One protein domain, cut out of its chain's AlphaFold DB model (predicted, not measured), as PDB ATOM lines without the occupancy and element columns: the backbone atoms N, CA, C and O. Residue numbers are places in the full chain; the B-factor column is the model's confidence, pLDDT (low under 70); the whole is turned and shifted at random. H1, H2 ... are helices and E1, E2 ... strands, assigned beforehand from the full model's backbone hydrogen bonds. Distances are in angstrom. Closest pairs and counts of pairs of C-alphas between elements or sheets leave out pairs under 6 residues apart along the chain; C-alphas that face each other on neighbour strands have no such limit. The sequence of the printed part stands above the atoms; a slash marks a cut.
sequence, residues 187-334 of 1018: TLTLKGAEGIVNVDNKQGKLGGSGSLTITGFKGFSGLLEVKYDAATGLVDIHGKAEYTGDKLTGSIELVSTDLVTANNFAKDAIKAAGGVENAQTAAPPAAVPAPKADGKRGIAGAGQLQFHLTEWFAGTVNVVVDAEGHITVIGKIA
ATOM      1  N   THR A 187     -76.509  18.482  65.171       72.44
ATOM      2  CA  THR A 187     -77.760  18.087  64.511       72.44
ATOM      3  C   THR A 187     -78.392  19.352  63.952       72.44
ATOM      4  O   THR A 187     -78.758  20.244  64.714       72.44
ATOM      5  N   LEU A 188     -78.506  19.445  62.628       73.44
ATOM      6  CA  LEU A 188     -79.203  20.538  61.960       73.44
ATOM      7  C   LEU A 188     -80.600  20.053  61.564       73.44
ATOM      8  O   LEU A 188     -80.756  19.214  60.677       73.44
ATOM      9  N   THR A 189     -81.614  20.596  62.234       67.12
ATOM     10  CA  THR A 189     -83.026  20.298  61.974       67.12
ATOM     11  C   THR A 189     -83.676  21.493  61.280       67.12
ATOM     12  O   THR A 189     -83.883  22.545  61.884       67.12
ATOM     13  N   LEU A 190     -84.029  21.331  60.007       71.56
ATOM     14  CA  LEU A 190     -84.912  22.238  59.277       71.56
ATOM     15  C   LEU A 190     -86.344  21.684  59.286       71.56
ATOM     16  O   LEU A 190     -86.584  20.505  59.554       71.56
ATOM     17  N   LYS A 191     -87.334  22.522  58.960       73.88
ATOM     18  CA  LYS A 191     -88.740  22.099  58.892       73.88
ATOM     19  C   LYS A 191     -88.949  21.086  57.755       73.88
ATOM     20  O   LYS A 191     -89.200  21.472  56.619       73.88
ATOM     21  N   GLY A 192     -88.864  19.798  58.086       74.31
ATOM     22  CA  GLY A 192     -89.051  18.668  57.170       74.31
ATOM     23  C   GLY A 192     -87.766  17.986  56.677       74.31
ATOM     24  O   GLY A 192     -87.865  17.018  55.918       74.31
ATOM     25  N   ALA A 193     -86.586  18.439  57.111       80.62
ATOM     26  CA  ALA A 193     -85.305  17.816  56.781       80.62
ATOM     27  C   ALA A 193     -84.344  17.858  57.976       80.62
ATOM     28  O   ALA A 193     -84.229  18.884  58.643       80.62
ATOM     29  N   GLU A 194     -83.637  16.763  58.235       82.94
ATOM     30  CA  GLU A 194     -82.738  16.631  59.387       82.94
ATOM     31  C   GLU A 194     -81.439  15.931  58.983       82.94
ATOM     32  O   GLU A 194     -81.424  15.084  58.084       82.94
ATOM     33  N   GLY A 195     -80.335  16.288  59.634       84.19
ATOM     34  CA  GLY A 195     -79.049  15.639  59.413       84.19
ATOM     35  C   GLY A 195     -77.966  16.106  60.372       84.19
ATOM     36  O   GLY A 195     -78.199  16.935  61.251       84.19
ATOM     37  N   ILE A 196     -76.765  15.559  60.187       82.50
ATOM     38  CA  ILE A 196     -75.592  15.885  61.001       82.50
ATOM     39  C   ILE A 196     -74.601  16.692  60.159       82.50
ATOM     40  O   ILE A 196     -74.276  16.303  59.035       82.50
ATOM     41  N   VAL A 197     -74.108  17.795  60.722       82.81
ATOM     42  CA  VAL A 197     -72.987  18.583  60.193       82.81
ATOM     43  C   VAL A 197     -71.789  18.361  61.105       82.81
ATOM     44  O   VAL A 197     -71.849  18.658  62.297       82.81
ATOM     45  N   ASN A 198     -70.704  17.828  60.553       85.56
ATOM     46  CA  ASN A 198     -69.443  17.657  61.265       85.56
ATOM     47  C   ASN A 198     -68.515  18.821  60.924       85.56
ATOM     48  O   ASN A 198     -68.422  19.212  59.759       85.56
ATOM     49  N   VAL A 199     -67.814  19.348  61.923       83.38
ATOM     50  CA  VAL A 199     -66.822  20.417  61.770       83.38
ATOM     51  C   VAL A 199     -65.514  19.942  62.386       83.38
ATOM     52  O   VAL A 199     -65.492  19.515  63.539       83.38
ATOM     53  N   ASP A 200     -64.425  20.001  61.624       83.88
ATOM     54  CA  ASP A 200     -63.078  19.742  62.136       83.88
ATOM     55  C   ASP A 200     -62.036  20.635  61.453       83.88
ATOM     56  O   ASP A 200     -62.361  21.424  60.564       83.88
ATOM     57  N   ASN A 201     -60.782  20.567  61.906       79.38
ATOM     58  CA  ASN A 201     -59.671  21.308  61.304       79.38
ATOM     59  C   ASN A 201     -58.533  20.425  60.757       79.38
ATOM     60  O   ASN A 201     -57.408  20.903  60.581       79.38
ATOM     61  N   LYS A 202     -58.800  19.147  60.454       75.06
ATOM     62  CA  LYS A 202     -57.787  18.159  60.022       75.06
ATOM     63  C   LYS A 202     -57.107  18.533  58.700       75.06
ATOM     64  O   LYS A 202     -56.003  18.070  58.431       75.06
ATOM     65  N   GLN A 203     -57.734  19.395  57.899       66.62
ATOM     66  CA  GLN A 203     -57.185  19.938  56.648       66.62
ATOM     67  C   GLN A 203     -56.355  21.228  56.852       66.62
ATOM     68  O   GLN A 203     -56.058  21.937  55.894       66.62
ATOM     69  N   GLY A 204     -55.992  21.575  58.093       64.00
ATOM     70  CA  GLY A 204     -55.171  22.750  58.432       64.00
ATOM     71  C   GLY A 204     -55.940  24.075  58.530       64.00
ATOM     72  O   GLY A 204     -55.408  25.060  59.040       64.00
ATOM     73  N   LYS A 205     -57.206  24.091  58.109       72.62
ATOM     74  CA  LYS A 205     -58.207  25.129  58.396       72.62
ATOM     75  C   LYS A 205     -59.438  24.459  58.992       72.62
ATOM     76  O   LYS A 205     -59.700  23.303  58.673       72.62
ATOM     77  N   LEU A 206     -60.191  25.188  59.815       74.12
ATOM     78  CA  LEU A 206     -61.521  24.753  60.233       74.12
ATOM     79  C   LEU A 206     -62.437  24.681  59.000       74.12
ATOM     80  O   LEU A 206     -62.418  25.584  58.163       74.12
ATOM     81  N   GLY A 207     -63.229  23.624  58.886       76.94
ATOM     82  CA  GLY A 207     -64.189  23.436  57.803       76.94
ATOM     83  C   GLY A 207     -65.267  22.446  58.220       76.94
ATOM     84  O   GLY A 207     -65.041  21.600  59.086       76.94
ATOM     85  N   GLY A 208     -66.454  22.570  57.633       78.56
ATOM     86  CA  GLY A 208     -67.586  21.716  57.980       78.56
ATOM     87  C   GLY A 208     -68.248  21.090  56.768       78.56
ATOM     88  O   GLY A 208     -68.342  21.704  55.705       78.56
ATOM     89  N   SER A 209     -68.718  19.859  56.946       84.38
ATOM     90  CA  SER A 209     -69.508  19.137  55.951       84.38
ATOM     91  C   SER A 209     -70.577  18.279  56.623       84.38
ATOM     92  O   SER A 209     -70.370  17.711  57.699       84.38
ATOM     93  N   GLY A 210     -71.739  18.198  55.993       84.56
ATOM     94  CA  GLY A 210     -72.880  17.432  56.474       84.56
ATOM     95  C   GLY A 210     -73.894  17.182  55.372       84.56
ATOM     96  O   GLY A 210     -73.728  17.636  54.241       84.56
ATOM     97  N   SER A 211     -74.966  16.476  55.713       86.62
ATOM     98  CA  SER A 211     -76.060  16.224  54.777       86.62
ATOM     99  C   SER A 211     -77.398  16.128  55.499       86.62
ATOM    100  O   SER A 211     -77.544  15.305  56.406       86.62
ATOM    101  N   LEU A 212     -78.377  16.925  55.074       85.69
ATOM    102  CA  LEU A 212     -79.763  16.861  55.536       85.69
ATOM    103  C   LEU A 212     -80.549  15.908  54.644       85.69
ATOM    104  O   LEU A 212     -80.518  16.039  53.420       85.69
ATOM    105  N   THR A 213     -81.290  14.984  55.247       87.44
ATOM    106  CA  THR A 213     -82.215  14.110  54.517       87.44
ATOM    107  C   THR A 213     -83.618  14.696  54.595       87.44
ATOM    108  O   THR A 213     -84.117  14.968  55.689       87.44
ATOM    109  N   ILE A 214     -84.271  14.882  53.448       86.62
ATOM    110  CA  ILE A 214     -85.663  15.344  53.381       86.62
ATOM    111  C   ILE A 214     -86.580  14.150  53.670       86.62
ATOM    112  O   ILE A 214     -86.563  13.167  52.931       86.62
ATOM    113  N   THR A 215     -87.365  14.227  54.749       80.19
ATOM    114  CA  THR A 215     -88.197  13.104  55.239       80.19
ATOM    115  C   THR A 215     -89.541  13.528  55.835       80.19
ATOM    116  O   THR A 215     -90.489  12.746  55.823       80.19
ATOM    117  N   GLY A 216     -89.663  14.758  56.346       77.69
ATOM    118  CA  GLY A 216     -90.840  15.211  57.099       77.69
ATOM    119  C   GLY A 216     -92.058  15.600  56.254       77.69
ATOM    120  O   GLY A 216     -93.061  16.044  56.810       77.69
ATOM    121  N   PHE A 217     -92.002  15.433  54.929       80.00
ATOM    122  CA  PHE A 217     -93.121  15.684  54.019       80.00
ATOM    123  C   PHE A 217     -93.432  14.434  53.188       80.00
ATOM    124  O   PHE A 217     -92.576  13.905  52.482       80.00
ATOM    125  N   LYS A 218     -94.681  13.959  53.244       82.75
ATOM    126  CA  LYS A 218     -95.111  12.742  52.538       82.75
ATOM    127  C   LYS A 218     -94.920  12.881  51.022       82.75
ATOM    128  O   LYS A 218     -95.471  13.792  50.411       82.75
ATOM    129  N   GLY A 219     -94.214  11.922  50.424       82.56
ATOM    130  CA  GLY A 219     -93.928  11.891  48.984       82.56
ATOM    131  C   GLY A 219     -92.710  12.719  48.573       82.56
ATOM    132  O   GLY A 219     -92.282  12.605  47.431       82.56
ATOM    133  N   PHE A 220     -92.120  13.500  49.483       85.44
ATOM    134  CA  PHE A 220     -90.827  14.136  49.259       85.44
ATOM    135  C   PHE A 220     -89.692  13.252  49.779       85.44
ATOM    136  O   PHE A 220     -89.832  12.547  50.778       85.44
ATOM    137  N   SER A 221     -88.558  13.324  49.099       89.75
ATOM    138  CA  SER A 221     -87.287  12.733  49.513       89.75
ATOM    139  C   SER A 221     -86.143  13.589  48.974       89.75
ATOM    140  O   SER A 221     -86.374  14.486  48.165       89.75
ATOM    141  N   GLY A 222     -84.915  13.369  49.427       87.25
ATOM    142  CA  GLY A 222     -83.774  14.117  48.911       87.25
ATOM    143  C   GLY A 222     -82.631  14.239  49.898       87.25
ATOM    144  O   GLY A 222     -82.776  13.913  51.080       87.25
ATOM    145  N   LEU A 223     -81.509  14.736  49.390       86.50
ATOM    146  CA  LEU A 223     -80.306  15.020  50.159       86.50
ATOM    147  C   LEU A 223     -79.872  16.456  49.868       86.50
ATOM    148  O   LEU A 223     -79.750  16.843  48.702       86.50
ATOM    149  N   LEU A 224     -79.651  17.228  50.928       85.94
ATOM    150  CA  LEU A 224     -79.067  18.563  50.869       85.94
ATOM    151  C   LEU A 224     -77.699  18.505  51.546       85.94
ATOM    152  O   LEU A 224     -77.616  18.327  52.761       85.94
ATOM    153  N   GLU A 225     -76.635  18.621  50.766       85.00
ATOM    154  CA  GLU A 225     -75.278  18.791  51.269       85.00
ATOM    155  C   GLU A 225     -75.159  20.151  51.968       85.00
ATOM    156  O   GLU A 225     -75.652  21.177  51.491       85.00
ATOM    157  N   VAL A 226     -74.515  20.150  53.131       83.44
ATOM    158  CA  VAL A 226     -74.250  21.343  53.938       83.44
ATOM    159  C   VAL A 226     -72.747  21.529  53.996       83.44
ATOM    160  O   VAL A 226     -72.031  20.605  54.388       83.44
ATOM    161  N   LYS A 227     -72.263  22.717  53.637       82.81
ATOM    162  CA  LYS A 227     -70.836  23.044  53.626       82.81
ATOM    163  C   LYS A 227     -70.581  24.329  54.403       82.81
ATOM    164  O   LYS A 227     -71.236  25.339  54.167       82.81
ATOM    165  N   TYR A 228     -69.603  24.290  55.302       78.38
ATOM    166  CA  TYR A 228     -69.115  25.452  56.042       78.38
ATOM    167  C   TYR A 228     -67.688  25.793  55.609       78.38
ATOM    168  O   TYR A 228     -66.805  24.929  55.655       78.38
ATOM    169  N   ASP A 229     -67.466  27.051  55.224       72.06
ATOM    170  CA  ASP A 229     -66.148  27.595  54.888       72.06
ATOM    171  C   ASP A 229     -65.735  28.664  55.911       72.06
ATOM    172  O   ASP A 229     -66.284  29.765  55.954       72.06
ATOM    173  N   ALA A 230     -64.728  28.359  56.735       65.12
ATOM    174  CA  ALA A 230     -64.230  29.291  57.747       65.12
ATOM    175  C   ALA A 230     -63.478  30.509  57.169       65.12
ATOM    176  O   ALA A 230     -63.149  31.421  57.922       65.12
ATOM    177  N   ALA A 231     -63.193  30.553  55.859       63.47
ATOM    178  CA  ALA A 231     -62.650  31.750  55.210       63.47
ATOM    179  C   ALA A 231     -63.725  32.818  54.932       63.47
ATOM    180  O   ALA A 231     -63.383  33.992  54.805       63.47
ATOM    181  N   THR A 232     -65.000  32.425  54.848       63.12
ATOM    182  CA  THR A 232     -66.147  33.333  54.650       63.12
ATOM    183  C   THR A 232     -67.067  33.396  55.872       63.12
ATOM    184  O   THR A 232     -67.838  34.342  56.004       63.12
ATOM    185  N   GLY A 233     -67.003  32.397  56.761       65.06
ATOM    186  CA  GLY A 233     -67.921  32.223  57.891       65.06
ATOM    187  C   GLY A 233     -69.301  31.684  57.488       65.06
ATOM    188  O   GLY A 233     -70.187  31.577  58.338       65.06
ATOM    189  N   LEU A 234     -69.503  31.349  56.210       69.50
ATOM    190  CA  LEU A 234     -70.805  30.974  55.661       69.50
ATOM    191  C   LEU A 234     -71.064  29.468  55.750       69.50
ATOM    192  O   LEU A 234     -70.166  28.646  55.560       69.50
ATOM    193  N   VAL A 235     -72.333  29.128  55.990       73.44
ATOM    194  CA  VAL A 235     -72.881  27.770  55.896       73.44
ATOM    195  C   VAL A 235     -73.837  27.737  54.706       73.44
ATOM    196  O   VAL A 235     -74.971  28.223  54.791       73.44
ATOM    197  N   ASP A 236     -73.372  27.188  53.590       75.56
ATOM    198  CA  ASP A 236     -74.155  27.024  52.368       75.56
ATOM    199  C   ASP A 236     -74.827  25.648  52.345       75.56
ATOM    200  O   ASP A 236     -74.307  24.663  52.880       75.56
ATOM    201  N   ILE A 237     -76.012  25.591  51.735       79.94
ATOM    202  CA  ILE A 237     -76.804  24.366  51.597       79.94
ATOM    203  C   ILE A 237     -77.136  24.204  50.119       79.94
ATOM    204  O   ILE A 237     -77.702  25.119  49.525       79.94
ATOM    205  N   HIS A 238     -76.807  23.056  49.538       83.12
ATOM    206  CA  HIS A 238     -77.072  22.722  48.136       83.12
ATOM    207  C   HIS A 238     -77.581  21.287  48.035       83.12
ATOM    208  O   HIS A 238     -77.159  20.427  48.801       83.12
ATOM    209  N   GLY A 239     -78.482  20.996  47.104       84.38
ATOM    210  CA  GLY A 239     -78.797  19.610  46.780       84.38
ATOM    211  C   GLY A 239     -80.127  19.441  46.076       84.38
ATOM    212  O   GLY A 239     -80.649  20.366  45.457       84.38
ATOM    213  N   LYS A 240     -80.678  18.230  46.157       86.56
ATOM    214  CA  LYS A 240     -81.815  17.809  45.335       86.56
ATOM    215  C   LYS A 240     -82.990  17.394  46.206       86.56
ATOM    216  O   LYS A 240     -82.882  16.444  46.981       86.56
ATOM    217  N   ALA A 241     -84.115  18.086  46.037       87.44
ATOM    218  CA  ALA A 241     -85.408  17.670  46.558       87.44
ATOM    219  C   ALA A 241     -86.201  16.981  45.444       87.44
ATOM    220  O   ALA A 241     -86.401  17.531  44.361       87.44
ATOM    221  N   GLU A 242     -86.655  15.765  45.708       89.38
ATOM    222  CA  GLU A 242     -87.418  14.929  44.787       89.38
ATOM    223  C   GLU A 242     -88.837  14.738  45.321       89.38
ATOM    224  O   GLU A 242     -89.038  14.568  46.525       89.38
ATOM    225  N   TYR A 243     -89.821  14.736  44.424       87.56
ATOM    226  CA  TYR A 243     -91.208  14.417  44.743       87.56
ATOM    227  C   TYR A 243     -91.662  13.185  43.960       87.56
ATOM    228  O   TYR A 243     -91.384  13.048  42.766       87.56
ATOM    229  N   THR A 244     -92.371  12.282  44.630       87.19
ATOM    230  CA  THR A 244     -92.968  11.081  44.041       87.19
ATOM    231  C   THR A 244     -94.393  10.891  44.552       87.19
ATOM    232  O   THR A 244     -94.616  10.607  45.732       87.19
ATOM    233  N   GLY A 245     -95.359  10.991  43.641       81.19
ATOM    234  CA  GLY A 245     -96.758  10.631  43.857       81.19
ATOM    235  C   GLY A 245     -97.446  10.231  42.550       81.19
ATOM    236  O   GLY A 245     -96.945  10.498  41.460       81.19
ATOM    237  N   ASP A 246     -98.616   9.604  42.659       77.06
ATOM    238  CA  ASP A 246     -99.289   8.873  41.567       77.06
ATOM    239  C   ASP A 246     -99.539   9.684  40.279       77.06
ATOM    240  O   ASP A 246     -99.672   9.108  39.203       77.06
ATOM    241  N   LYS A 247     -99.639  11.016  40.395       79.00
ATOM    242  CA  LYS A 247     -99.981  11.954  39.306       79.00
ATOM    243  C   LYS A 247     -98.899  12.992  39.004       79.00
ATOM    244  O   LYS A 247     -99.058  13.777  38.068       79.00
ATOM    245  N   LEU A 248     -97.850  13.041  39.821       79.06
ATOM    246  CA  LEU A 248     -96.819  14.072  39.791       79.06
ATOM    247  C   LEU A 248     -95.521  13.496  40.354       79.06
ATOM    248  O   LEU A 248     -95.469  13.079  41.511       79.06
ATOM    249  N   THR A 249     -94.472  13.504  39.547       87.75
ATOM    250  CA  THR A 249     -93.115  13.125  39.950       87.75
ATOM    251  C   THR A 249     -92.131  14.204  39.513       87.75
ATOM    252  O   THR A 249     -92.477  15.086  38.729       87.75
ATOM    253  N   GLY A 250     -90.906  14.175  40.030       85.38
ATOM    254  CA  GLY A 250     -89.818  15.010  39.526       85.38
ATOM    255  C   GLY A 250     -88.897  15.502  40.628       85.38
ATOM    256  O   GLY A 250     -88.857  14.944  41.725       85.38
ATOM    257  N   SER A 251     -88.131  16.548  40.332       87.25
ATOM    258  CA  SER A 251     -87.143  17.074  41.270       87.25
ATOM    259  C   SER A 251     -86.765  18.519  40.996       87.25
ATOM    260  O   SER A 251     -86.598  18.906  39.837       87.25
ATOM    261  N   ILE A 252     -86.529  19.256  42.077       84.06
ATOM    262  CA  ILE A 252     -85.930  20.587  42.085       84.06
ATOM    263  C   ILE A 252     -84.548  20.525  42.736       84.06
ATOM    264  O   ILE A 252     -84.339  19.850  43.748       84.06
ATOM    265  N   GLU A 253     -83.600  21.226  42.137       85.00
ATOM    266  CA  GLU A 253     -82.344  21.587  42.776       85.00
ATOM    267  C   GLU A 253     -82.612  22.783  43.697       85.00
ATOM    268  O   GLU A 253     -83.341  23.703  43.318       85.00
ATOM    269  N   LEU A 254     -82.086  22.743  44.918       83.81
ATOM    270  CA  LEU A 254     -82.261  23.766  45.949       83.81
ATOM    271  C   LEU A 254     -80.905  24.334  46.353       83.81
ATOM    272  O   LEU A 254     -79.937  23.587  46.523       83.81
ATOM    273  N   VAL A 255     -80.864  25.642  46.594       80.38
ATOM    274  CA  VAL A 255     -79.714  26.322  47.186       80.38
ATOM    275  C   VAL A 255     -80.128  27.352  48.232       80.38
ATOM    276  O   VAL A 255     -81.024  28.156  47.996       80.38
ATOM    277  N   SER A 256     -79.422  27.369  49.364       79.25
ATOM    278  CA  SER A 256     -79.417  28.477  50.322       79.25
ATOM    279  C   SER A 256     -78.126  29.285  50.187       79.25
ATOM    280  O   SER A 256     -77.034  28.738  50.348       79.25
ATOM    281  N   THR A 257     -78.258  30.576  49.884       76.75
ATOM    282  CA  THR A 257     -77.156  31.532  49.656       76.75
ATOM    283  C   THR A 257     -77.607  32.947  50.073       76.75
ATOM    284  O   THR A 257     -78.583  33.086  50.814       76.75
ATOM    285  N   ASP A 258     -76.912  34.015  49.678       78.00
ATOM    286  CA  ASP A 258     -77.391  35.390  49.884       78.00
ATOM    287  C   ASP A 258     -78.618  35.720  49.003       78.00
ATOM    288  O   ASP A 258     -78.804  35.160  47.920       78.00
ATOM    289  N   LEU A 259     -79.474  36.635  49.471       79.69
ATOM    290  CA  LEU A 259     -80.744  36.996  48.826       79.69
ATOM    291  C   LEU A 259     -80.569  37.486  47.379       79.69
ATOM    292  O   LEU A 259     -81.419  37.217  46.533       79.69
ATOM    293  N   VAL A 260     -79.486  38.212  47.085       81.12
ATOM    294  CA  VAL A 260     -79.257  38.800  45.757       81.12
ATOM    295  C   VAL A 260     -78.850  37.706  44.774       81.12
ATOM    296  O   VAL A 260     -79.399  37.634  43.676       81.12
ATOM    297  N   THR A 261     -77.949  36.813  45.182       78.06
ATOM    298  CA  THR A 261     -77.548  35.641  44.395       78.06
ATOM    299  C   THR A 261     -78.726  34.690  44.169       78.06
ATOM    300  O   THR A 261     -78.950  34.261  43.037       78.06
ATOM    301  N   ALA A 262     -79.538  34.430  45.199       80.56
ATOM    302  CA  ALA A 262     -80.736  33.594  45.107       80.56
ATOM    303  C   ALA A 262     -81.792  34.178  44.140       80.56
ATOM    304  O   ALA A 262     -82.298  33.468  43.269       80.56
ATOM    305  N   ASN A 263     -82.075  35.484  44.215       84.12
ATOM    306  CA  ASN A 263     -83.044  36.123  43.316       84.12
ATOM    307  C   ASN A 263     -82.533  36.339  41.888       84.12
ATOM    308  O   ASN A 263     -83.339  36.360  40.958       84.12
ATOM    309  N   ASN A 264     -81.220  36.450  41.680       83.06
ATOM    310  CA  ASN A 264     -80.651  36.428  40.333       83.06
ATOM    311  C   ASN A 264     -80.766  35.025  39.717       83.06
ATOM    312  O   ASN A 264     -81.268  34.906  38.603       83.06
ATOM    313  N   PHE A 265     -80.427  33.967  40.467       80.38
ATOM    314  CA  PHE A 265     -80.598  32.572  40.039       80.38
ATOM    315  C   PHE A 265     -82.040  32.277  39.594       80.38
ATOM    316  O   PHE A 265     -82.252  31.729  38.514       80.38
ATOM    317  N   ALA A 266     -83.041  32.695  40.378       80.81
ATOM    318  CA  ALA A 266     -84.446  32.489  40.028       80.81
ATOM    319  C   ALA A 266     -84.863  33.258  38.759       80.81
ATOM    320  O   ALA A 266     -85.529  32.703  37.884       80.81
ATOM    321  N   LYS A 267     -84.422  34.515  38.605       80.94
ATOM    322  CA  LYS A 267     -84.700  35.328  37.406       80.94
ATOM    323  C   LYS A 267     -84.040  34.762  36.153       80.94
ATOM    324  O   LYS A 267     -84.690  34.695  35.110       80.94
ATOM    325  N   ASP A 268     -82.792  34.313  36.251       79.44
ATOM    326  CA  ASP A 268     -82.086  33.684  35.135       79.44
ATOM    327  C   ASP A 268     -82.689  32.314  34.782       79.44
ATOM    328  O   ASP A 268     -82.814  32.004  33.599       79.44
ATOM    329  N   ALA A 269     -83.173  31.537  35.759       76.81
ATOM    330  CA  ALA A 269     -83.906  30.293  35.507       76.81
ATOM    331  C   ALA A 269     -85.266  30.533  34.815       76.81
ATOM    332  O   ALA A 269     -85.586  29.851  33.842       76.81
ATOM    333  N   ILE A 270     -86.042  31.539  35.244       76.50
ATOM    334  CA  ILE A 270     -87.296  31.949  34.576       76.50
ATOM    335  C   ILE A 270     -87.016  32.421  33.140       76.50
ATOM    336  O   ILE A 270     -87.728  32.051  32.205       76.50
ATOM    337  N   LYS A 271     -85.943  33.194  32.941       75.88
ATOM    338  CA  LYS A 271     -85.509  33.674  31.623       75.88
ATOM    339  C   LYS A 271     -85.020  32.537  30.716       75.88
ATOM    340  O   LYS A 271     -85.339  32.543  29.531       75.88
ATOM    341  N   ALA A 272     -84.303  31.552  31.260       69.06
ATOM    342  CA  ALA A 272     -83.851  30.358  30.542       69.06
ATOM    343  C   ALA A 272     -85.002  29.396  30.194       69.06
ATOM    344  O   ALA A 272     -84.953  28.739  29.156       69.06
ATOM    345  N   ALA A 273     -86.068  29.363  31.004       64.00
ATOM    346  CA  ALA A 273     -87.314  28.680  30.659       64.00
ATOM    347  C   ALA A 273     -88.043  29.329  29.461       64.00
ATOM    348  O   ALA A 273     -88.879  28.684  28.833       64.00
ATOM    349  N   GLY A 274     -87.698  30.577  29.114       54.50
ATOM    350  CA  GLY A 274     -87.873  31.160  27.777       54.50
ATOM    351  C   GLY A 274     -89.315  31.310  27.277       54.50
ATOM    352  O   GLY A 274     -89.529  31.463  26.073       54.50
ATOM    353  N   GLY A 275     -90.295  31.265  28.182       57.16
ATOM    354  CA  GLY A 275     -91.710  31.467  27.881       57.16
ATOM    355  C   GLY A 275     -92.352  30.377  27.013       57.16
ATOM    356  O   GLY A 275     -91.875  29.246  26.919       57.16
ATOM    357  N   VAL A 276     -93.471  30.750  26.384       45.59
ATOM    358  CA  VAL A 276     -94.422  29.874  25.667       45.59
ATOM    359  C   VAL A 276     -93.748  28.940  24.648       45.59
ATOM    360  O   VAL A 276     -94.165  27.792  24.507       45.59
ATOM    361  N   GLU A 277     -92.692  29.393  23.967       48.72
ATOM    362  CA  GLU A 277     -92.068  28.647  22.864       48.72
ATOM    363  C   GLU A 277     -90.903  27.734  23.296       48.72
ATOM    364  O   GLU A 277     -90.653  26.722  22.645       48.72
ATOM    365  N   ASN A 278     -90.226  28.027  24.415       52.09
ATOM    366  CA  ASN A 278     -89.026  27.291  24.858       52.09
ATOM    367  C   ASN A 278     -89.282  26.313  26.020       52.09
ATOM    368  O   ASN A 278     -88.412  25.513  26.369       52.09
ATOM    369  N   ALA A 279     -90.484  26.325  26.602       49.28
ATOM    370  CA  ALA A 279     -90.828  25.560  27.804       49.28
ATOM    371  C   ALA A 279     -90.629  24.027  27.705       49.28
ATOM    372  O   ALA A 279     -90.628  23.346  28.731       49.28
ATOM    373  N   GLN A 280     -90.465  23.474  26.497       47.31
ATOM    374  CA  GLN A 280     -90.203  22.048  26.245       47.31
ATOM    375  C   GLN A 280     -88.717  21.680  26.079       47.31
ATOM    376  O   GLN A 280     -88.385  20.496  26.115       47.31
ATOM    377  N   THR A 281     -87.832  22.661  25.892       51.34
ATOM    378  CA  THR A 281     -86.396  22.468  25.602       51.34
ATOM    379  C   THR A 281     -85.471  23.217  26.564       51.34
ATOM    380  O   THR A 281     -84.252  23.090  26.449       51.34
ATOM    381  N   ALA A 282     -86.036  23.964  27.518       50.16
ATOM    382  CA  ALA A 282     -85.313  24.658  28.577       50.16
ATOM    383  C   ALA A 282     -84.272  23.753  29.261       50.16
ATOM    384  O   ALA A 282     -84.574  22.644  29.714       50.16
ATOM    385  N   ALA A 283     -83.033  24.242  29.328       52.03
ATOM    386  CA  ALA A 283     -81.948  23.555  30.013       52.03
ATOM    387  C   ALA A 283     -82.176  23.544  31.540       52.03
ATOM    388  O   ALA A 283     -82.859  24.430  32.064       52.03
ATOM    389  N   PRO A 284     -81.572  22.590  32.278       49.84
ATOM    390  CA  PRO A 284     -81.460  22.685  33.731       49.84
ATOM    391  C   PRO A 284     -80.846  24.030  34.164       49.84
ATOM    392  O   PRO A 284     -80.068  24.612  33.399       49.84
ATOM    393  N   PRO A 285     -81.164  24.528  35.373       51.22
ATOM    394  CA  PRO A 285     -80.576  25.759  35.893       51.22
ATOM    395  C   PRO A 285     -79.043  25.693  35.911       51.22
ATOM    396  O   PRO A 285     -78.445  24.629  36.079       51.22
ATOM    397  N   ALA A 286     -78.398  26.849  35.746       54.25
ATOM    398  CA  ALA A 286     -76.949  26.951  35.850       54.25
ATOM    399  C   ALA A 286     -76.475  26.695  37.292       54.25
ATOM    400  O   ALA A 286     -77.196  26.971  38.249       54.25
ATOM    401  N   ALA A 287     -75.239  26.213  37.447       52.94
ATOM    402  CA  ALA A 287     -74.636  26.017  38.762       52.94
ATOM    403  C   ALA A 287     -74.599  27.330  39.570       52.94
ATOM    404  O   ALA A 287     -74.373  28.411  39.021       52.94
ATOM    405  N   VAL A 288     -74.807  27.216  40.882       53.41
ATOM    406  CA  VAL A 288     -74.922  28.353  41.807       53.41
ATOM    407  C   VAL A 288     -73.669  29.250  41.750       53.41
ATOM    408  O   VAL A 288     -72.555  28.734  41.871       53.41
ATOM    409  N   PRO A 289     -73.815  30.586  41.636       55.47
ATOM    410  CA  PRO A 289     -72.701  31.516  41.810       55.47
ATOM    411  C   PRO A 289     -72.080  31.439  43.215       55.47
ATOM    412  O   PRO A 289     -72.760  31.141  44.196       55.47
ATOM    413  N   ALA A 290     -70.790  31.765  43.325       54.59
ATOM    414  CA  ALA A 290     -70.115  31.847  44.621       54.59
ATOM    415  C   ALA A 290     -70.777  32.913  45.529       54.59
ATOM    416  O   ALA A 290     -71.107  33.998  45.039       54.59
ATOM    417  N   PRO A 291     -70.972  32.627  46.830       52.25
ATOM    418  CA  PRO A 291     -71.751  33.472  47.731       52.25
ATOM    419  C   PRO A 291     -71.018  34.761  48.114       52.25
ATOM    420  O   PRO A 291     -69.784  34.824  48.119       52.25
ATOM    421  N   LYS A 292     -71.785  35.772  48.528       57.50
ATOM    422  CA  LYS A 292     -71.260  36.961  49.217       57.50
ATOM    423  C   LYS A 292     -71.394  36.823  50.734       57.50
ATOM    424  O   LYS A 292     -72.309  36.168  51.229       57.50
ATOM    425  N   ALA A 293     -70.464  37.434  51.470       52.19
ATOM    426  CA  ALA A 293     -70.401  37.354  52.934       52.19
ATOM    427  C   ALA A 293     -71.447  38.242  53.640       52.19
ATOM    428  O   ALA A 293     -71.699  38.088  54.833       52.19
ATOM    429  N   ASP A 294     -72.048  39.174  52.904       52.12
ATOM    430  CA  ASP A 294     -72.799  40.320  53.397       52.12
ATOM    431  C   ASP A 294     -74.227  40.365  52.822       52.12
ATOM    432  O   ASP A 294     -74.502  40.996  51.802       52.12
ATOM    433  N   GLY A 295     -75.182  39.712  53.497       59.91
ATOM    434  CA  GLY A 295     -76.595  39.812  53.122       59.91
ATOM    435  C   GLY A 295     -77.569  38.977  53.956       59.91
ATOM    436  O   GLY A 295     -77.198  38.011  54.620       59.91
ATOM    437  N   LYS A 296     -78.862  39.324  53.866       70.50
ATOM    438  CA  LYS A 296     -79.969  38.427  54.246       70.50
ATOM    439  C   LYS A 296     -79.829  37.132  53.432       70.50
ATOM    440  O   LYS A 296     -79.551  37.202  52.238       70.50
ATOM    441  N   ARG A 297     -80.026  35.963  54.048       72.75
ATOM    442  CA  ARG A 297     -80.016  34.674  53.331       72.75
ATOM    443  C   ARG A 297     -81.354  34.437  52.621       72.75
ATOM    444  O   ARG A 297     -82.396  34.896  53.090       72.75
ATOM    445  N   GLY A 298     -81.309  33.720  51.506       75.62
ATOM    446  CA  GLY A 298     -82.465  33.298  50.718       75.62
ATOM    447  C   GLY A 298     -82.320  31.844  50.276       75.62
ATOM    448  O   GLY A 298     -81.204  31.326  50.230       75.62
ATOM    449  N   ILE A 299     -83.439  31.193  49.949       80.94
ATOM    450  CA  ILE A 299     -83.446  29.854  49.347       80.94
ATOM    451  C   ILE A 299     -84.069  29.971  47.964       80.94
ATOM    452  O   ILE A 299     -85.246  30.284  47.873       80.94
ATOM    453  N   ALA A 300     -83.301  29.693  46.916       84.06
ATOM    454  CA  ALA A 300     -83.822  29.571  45.559       84.06
ATOM    455  C   ALA A 300     -83.750  28.113  45.095       84.06
ATOM    456  O   ALA A 300     -83.036  27.285  45.670       84.06
ATOM    457  N   GLY A 301     -84.478  27.789  44.035       85.06
ATOM    458  CA  GLY A 301     -84.409  26.467  43.431       85.06
ATOM    459  C   GLY A 301     -85.000  26.419  42.037       85.06
ATOM    460  O   GLY A 301     -85.778  27.285  41.649       85.06
ATOM    461  N   ALA A 302     -84.621  25.410  41.264       85.38
ATOM    462  CA  ALA A 302     -85.191  25.179  39.946       85.38
ATOM    463  C   ALA A 302     -85.061  23.710  39.530       85.38
ATOM    464  O   ALA A 302     -84.185  22.984  39.995       85.38
ATOM    465  N   GLY A 303     -85.950  23.250  38.657       84.12
ATOM    466  CA  GLY A 303     -85.933  21.880  38.154       84.12
ATOM    467  C   GLY A 303     -87.167  21.547  37.333       84.12
ATOM    468  O   GLY A 303     -87.794  22.430  36.749       84.12
ATOM    469  N   GLN A 304     -87.508  20.261  37.272       84.62
ATOM    470  CA  GLN A 304     -88.556  19.753  36.389       84.62
ATOM    471  C   GLN A 304     -89.485  18.779  37.106       84.62
ATOM    472  O   GLN A 304     -89.034  17.891  37.834       84.62
ATOM    473  N   LEU A 305     -90.782  18.930  36.839       81.31
ATOM    474  CA  LEU A 305     -91.838  18.031  37.293       81.31
ATOM    475  C   LEU A 305     -92.556  17.405  36.094       81.31
ATOM    476  O   LEU A 305     -92.880  18.090  35.124       81.31
ATOM    477  N   GLN A 306     -92.822  16.107  36.173       82.19
ATOM    478  CA  GLN A 306     -93.601  15.343  35.209       82.19
ATOM    479  C   GLN A 306     -95.014  15.125  35.757       82.19
ATOM    480  O   GLN A 306     -95.204  14.496  36.800       82.19
ATOM    481  N   PHE A 307     -96.018  15.624  35.038       76.06
ATOM    482  CA  PHE A 307     -97.416  15.285  35.294       76.06
ATOM    483  C   PHE A 307     -97.777  13.975  34.595       76.06
ATOM    484  O   PHE A 307     -97.407  13.755  33.440       76.06
ATOM    485  N   HIS A 308     -98.554  13.143  35.283       73.25
ATOM    486  CA  HIS A 308     -99.058  11.856  34.805       73.25
ATOM    487  C   HIS A 308    -100.532  11.703  35.206       73.25
ATOM    488  O   HIS A 308    -100.875  10.964  36.126       73.25
ATOM    489  N   LEU A 309    -101.423  12.454  34.553       62.72
ATOM    490  CA  LEU A 309    -102.853  12.459  34.890       62.72
ATOM    491  C   LEU A 309    -103.625  11.332  34.187       62.72
ATOM    492  O   LEU A 309    -104.512  10.742  34.802       62.72
ATOM    493  N   THR A 310    -103.266  11.002  32.942       61.34
ATOM    494  CA  THR A 310    -103.736   9.820  32.185       61.34
ATOM    495  C   THR A 310    -102.643   9.352  31.203       61.34
ATOM    496  O   THR A 310    -101.671  10.074  30.984       61.34
ATOM    497  N   GLU A 311    -102.799   8.189  30.543       58.84
ATOM    498  CA  GLU A 311    -101.888   7.769  29.448       58.84
ATOM    499  C   GLU A 311    -101.859   8.773  28.265       58.84
ATOM    500  O   GLU A 311    -100.890   8.792  27.509       58.84
ATOM    501  N   TRP A 312    -102.881   9.629  28.124       56.56
ATOM    502  CA  TRP A 312    -102.989  10.680  27.099       56.56
ATOM    503  C   TRP A 312    -102.845  12.108  27.660       56.56
ATOM    504  O   TRP A 312    -103.009  13.070  26.920       56.56
ATOM    505  N   PHE A 313    -102.525  12.272  28.946       62.31
ATOM    506  CA  PHE A 313    -102.318  13.568  29.596       62.31
ATOM    507  C   PHE A 313    -101.098  13.467  30.514       62.31
ATOM    508  O   PHE A 313    -101.198  13.301  31.735       62.31
ATOM    509  N   ALA A 314     -99.928  13.525  29.885       68.50
ATOM    510  CA  ALA A 314     -98.637  13.510  30.548       68.50
ATOM    511  C   ALA A 314     -97.665  14.475  29.860       68.50
ATOM    512  O   ALA A 314     -97.717  14.654  28.642       68.50
ATOM    513  N   GLY A 315     -96.780  15.092  30.639       68.69
ATOM    514  CA  GLY A 315     -95.792  16.042  30.130       68.69
ATOM    515  C   GLY A 315     -94.954  16.676  31.235       68.69
ATOM    516  O   GLY A 315     -95.315  16.623  32.411       68.69
ATOM    517  N   THR A 316     -93.831  17.270  30.841       77.50
ATOM    518  CA  THR A 316     -92.889  17.930  31.753       77.50
ATOM    519  C   THR A 316     -93.155  19.431  31.810       77.50
ATOM    520  O   THR A 316     -93.409  20.064  30.785       77.50
ATOM    521  N   VAL A 317     -93.047  20.005  33.005       77.44
ATOM    522  CA  VAL A 317     -92.966  21.451  33.232       77.44
ATOM    523  C   VAL A 317     -91.664  21.780  33.952       77.44
ATOM    524  O   VAL A 317     -91.154  20.967  34.727       77.44
ATOM    525  N   ASN A 318     -91.149  22.983  33.731       81.12
ATOM    526  CA  ASN A 318     -90.079  23.550  34.540       81.12
ATOM    527  C   ASN A 318     -90.706  24.268  35.737       81.12
ATOM    528  O   ASN A 318     -91.772  24.881  35.615       81.12
ATOM    529  N   VAL A 319     -90.049  24.193  36.889       82.88
ATOM    530  CA  VAL A 319     -90.452  24.880  38.119       82.88
ATOM    531  C   VAL A 319     -89.259  25.657  38.646       82.88
ATOM    532  O   VAL A 319     -88.155  25.120  38.701       82.88
ATOM    533  N   VAL A 320     -89.495  26.902  39.044       84.69
ATOM    534  CA  VAL A 320     -88.536  27.791  39.701       84.69
ATOM    535  C   VAL A 320     -89.135  28.259  41.026       84.69
ATOM    536  O   VAL A 320     -90.342  28.486  41.119       84.69
ATOM    537  N   VAL A 321     -88.289  28.394  42.040       87.00
ATOM    538  CA  VAL A 321     -88.592  28.947  43.361       87.00
ATOM    539  C   VAL A 321     -87.630  30.109  43.605       87.00
ATOM    540  O   VAL A 321     -86.416  29.930  43.477       87.00
ATOM    541  N   ASP A 322     -88.159  31.293  43.914       85.94
ATOM    542  CA  ASP A 322     -87.355  32.476  44.251       85.94
ATOM    543  C   ASP A 322     -87.026  32.573  45.749       85.94
ATOM    544  O   ASP A 322     -87.466  31.748  46.550       85.94
ATOM    545  N   ALA A 323     -86.218  33.568  46.131       84.62
ATOM    546  CA  ALA A 323     -85.705  33.698  47.494       84.62
ATOM    547  C   ALA A 323     -86.759  34.150  48.522       84.62
ATOM    548  O   ALA A 323     -86.546  33.996  49.729       84.62
ATOM    549  N   GLU A 324     -87.876  34.707  48.053       83.44
ATOM    550  CA  GLU A 324     -89.075  35.005  48.837       83.44
ATOM    551  C   GLU A 324     -89.985  33.767  48.992       83.44
ATOM    552  O   GLU A 324     -90.787  33.708  49.928       83.44
ATOM    553  N   GLY A 325     -89.813  32.755  48.137       79.88
ATOM    554  CA  GLY A 325     -90.526  31.480  48.161       79.88
ATOM    555  C   GLY A 325     -91.710  31.402  47.195       79.88
ATOM    556  O   GLY A 325     -92.525  30.482  47.322       79.88
ATOM    557  N   HIS A 326     -91.838  32.329  46.238       83.44
ATOM    558  CA  HIS A 326     -92.838  32.204  45.182       83.44
ATOM    559  C   HIS A 326     -92.440  31.092  44.202       83.44
ATOM    560  O   HIS A 326     -91.268  30.898  43.881       83.44
ATOM    561  N   ILE A 327     -93.440  30.358  43.715       83.62
ATOM    562  CA  ILE A 327     -93.273  29.240  42.789       83.62
ATOM    563  C   ILE A 327     -93.745  29.692  41.409       83.62
ATOM    564  O   ILE A 327     -94.912  30.046  41.244       83.62
ATOM    565  N   THR A 328     -92.858  29.626  40.418       80.75
ATOM    566  CA  THR A 328     -93.166  29.865  39.001       80.75
ATOM    567  C   THR A 328     -93.053  28.556  38.221       80.75
ATOM    568  O   THR A 328     -92.031  27.877  38.266       80.75
ATOM    569  N   VAL A 329     -94.109  28.195  37.494       80.56
ATOM    570  CA  VAL A 329     -94.241  26.977  36.688       80.56
ATOM    571  C   VAL A 329     -94.382  27.374  35.221       80.56
ATOM    572  O   VAL A 329     -95.313  28.096  34.867       80.56
ATOM    573  N   ILE A 330     -93.476  26.895  34.366       76.00
ATOM    574  CA  ILE A 330     -93.424  27.204  32.927       76.00
ATOM    575  C   ILE A 330     -93.328  25.886  32.159       76.00
ATOM    576  O   ILE A 330     -92.352  25.145  32.306       76.00
ATOM    577  N   GLY A 331     -94.333  25.565  31.341       71.31
ATOM    578  CA  GLY A 331     -94.415  24.247  30.710       71.31
ATOM    579  C   GLY A 331     -95.239  24.183  29.429       71.31
ATOM    580  O   GLY A 331     -96.190  24.943  29.242       71.31
ATOM    581  N   LYS A 332     -94.887  23.210  28.579       72.94
ATOM    582  CA  LYS A 332     -95.695  22.751  27.444       72.94
ATOM    583  C   LYS A 332     -95.929  21.239  27.544       72.94
ATOM    584  O   LYS A 332     -95.038  20.426  27.291       72.94
ATOM    585  N   ILE A 333     -97.153  20.863  27.893       67.00
ATOM    586  CA  ILE A 333     -97.640  19.483  27.919       67.00
ATOM    587  C   ILE A 333     -98.218  19.183  26.533       67.00
ATOM    588  O   ILE A 333     -99.286  19.678  26.192       67.00
ATOM    589  N   ALA A 334     -97.517  18.385  25.728       66.56
ATOM    590  CA  ALA A 334     -97.999  17.917  24.427       66.56
ATOM    591  C   ALA A 334     -98.021  16.379  24.428       66.56
ATOM    592  O   ALA A 334     -96.960  15.761  24.294       66.56
TER     593      ALA A 334
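AT A GLANCE: This is residues 187 to 334 of the 1018 residues of an uncharacterized protein of Ferruginibacter sp. BO-59 (UniProt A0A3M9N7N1). One long antiparallel sheet of nine strands, twisted and curled like part of a barrel but left open, has a single helix, H1, packed along one face over E7 and E8. E1 to E5 extend beyond the part covered by this helix, and a long unnamed stretch, residues 279 to 296, leads from the short H2 back to E7. The printed part has 148 residues and is mostly strand, with named elements in the order E1 E2 E3 E4 E5 E6 H1 H2 E7 E8 E9; the sheet's order is E1 E2 E3 E4 E5 E6 E7 E8 E9. It is compact, with a radius of gyration of the C-alphas of 17.0 A, yet elongated, spanning 57 by 30 by 24 A.

HOW THE PARTS SIT: E1, residues 187 to 190, is an edge strand and forms a hairpin with E2, residues 193 to 200, with N 190 and O 193 2.8 A apart. E3, residues 207 to 214, is the antiparallel neighbour of E2, with N 213 and O 194 at 2.8 A. E4, residues 220 to 229, follows beside E3, with N 212 and O 224 at 2.8 A. E5, residues 234 to 245, is next, with N 225 and O 238 at 2.7 A. E6, residues 248 to 258, ends this meander, each strand the antiparallel neighbour of the one before, with N 254 and O 239 at 2.8 A. H1, residues 259 to 272, is on the sheet at a height of 7.9 A, over E7, residues 297 to 310, and E8, residues 313 to 321. On the local plane it runs along the strands, at 5 degrees to E8. The closest C-alphas of H1 and E7 are those of Leu 259 and Gly 298, 4.5 A apart. H2, residues 275 to 278, only grazes the sheet. E7 is the neighbour of E6, with N 253 and O 302 at 2.8 A, and of E8, with N 321 and O 301 at 2.8 A. E9, residues 327 to 333, the other edge strand, ends a second meander of E7, E8 and E9, with N 320 and O 328 at 2.8 A. In H1 every O i to N i+4 pair is within hydrogen-bond range; H2 is too short for one.

IN THESE COORDINATES: E1 begins at C-alpha 187, (-77.760, 18.087, 64.511). E5 is 35.0 A long, E6 30.6 A, H1 19.7 A and E7 40.3 A. H1 begins at C-alpha 259, (-80.744, 36.996, 48.826), and E9 ends at C-alpha 333, (-97.640, 19.483, 27.919).

THE WHOLE: The C-alphas farthest apart, those of Gly 204 and Trp 312, are 58.4 A apart. The printed part has no cut, and the link from H2 to E7 is long, with 18 residues. The mean pLDDT of the printed part is 74.7, with residues 272 to 295 and 309 to 315 among those under 70.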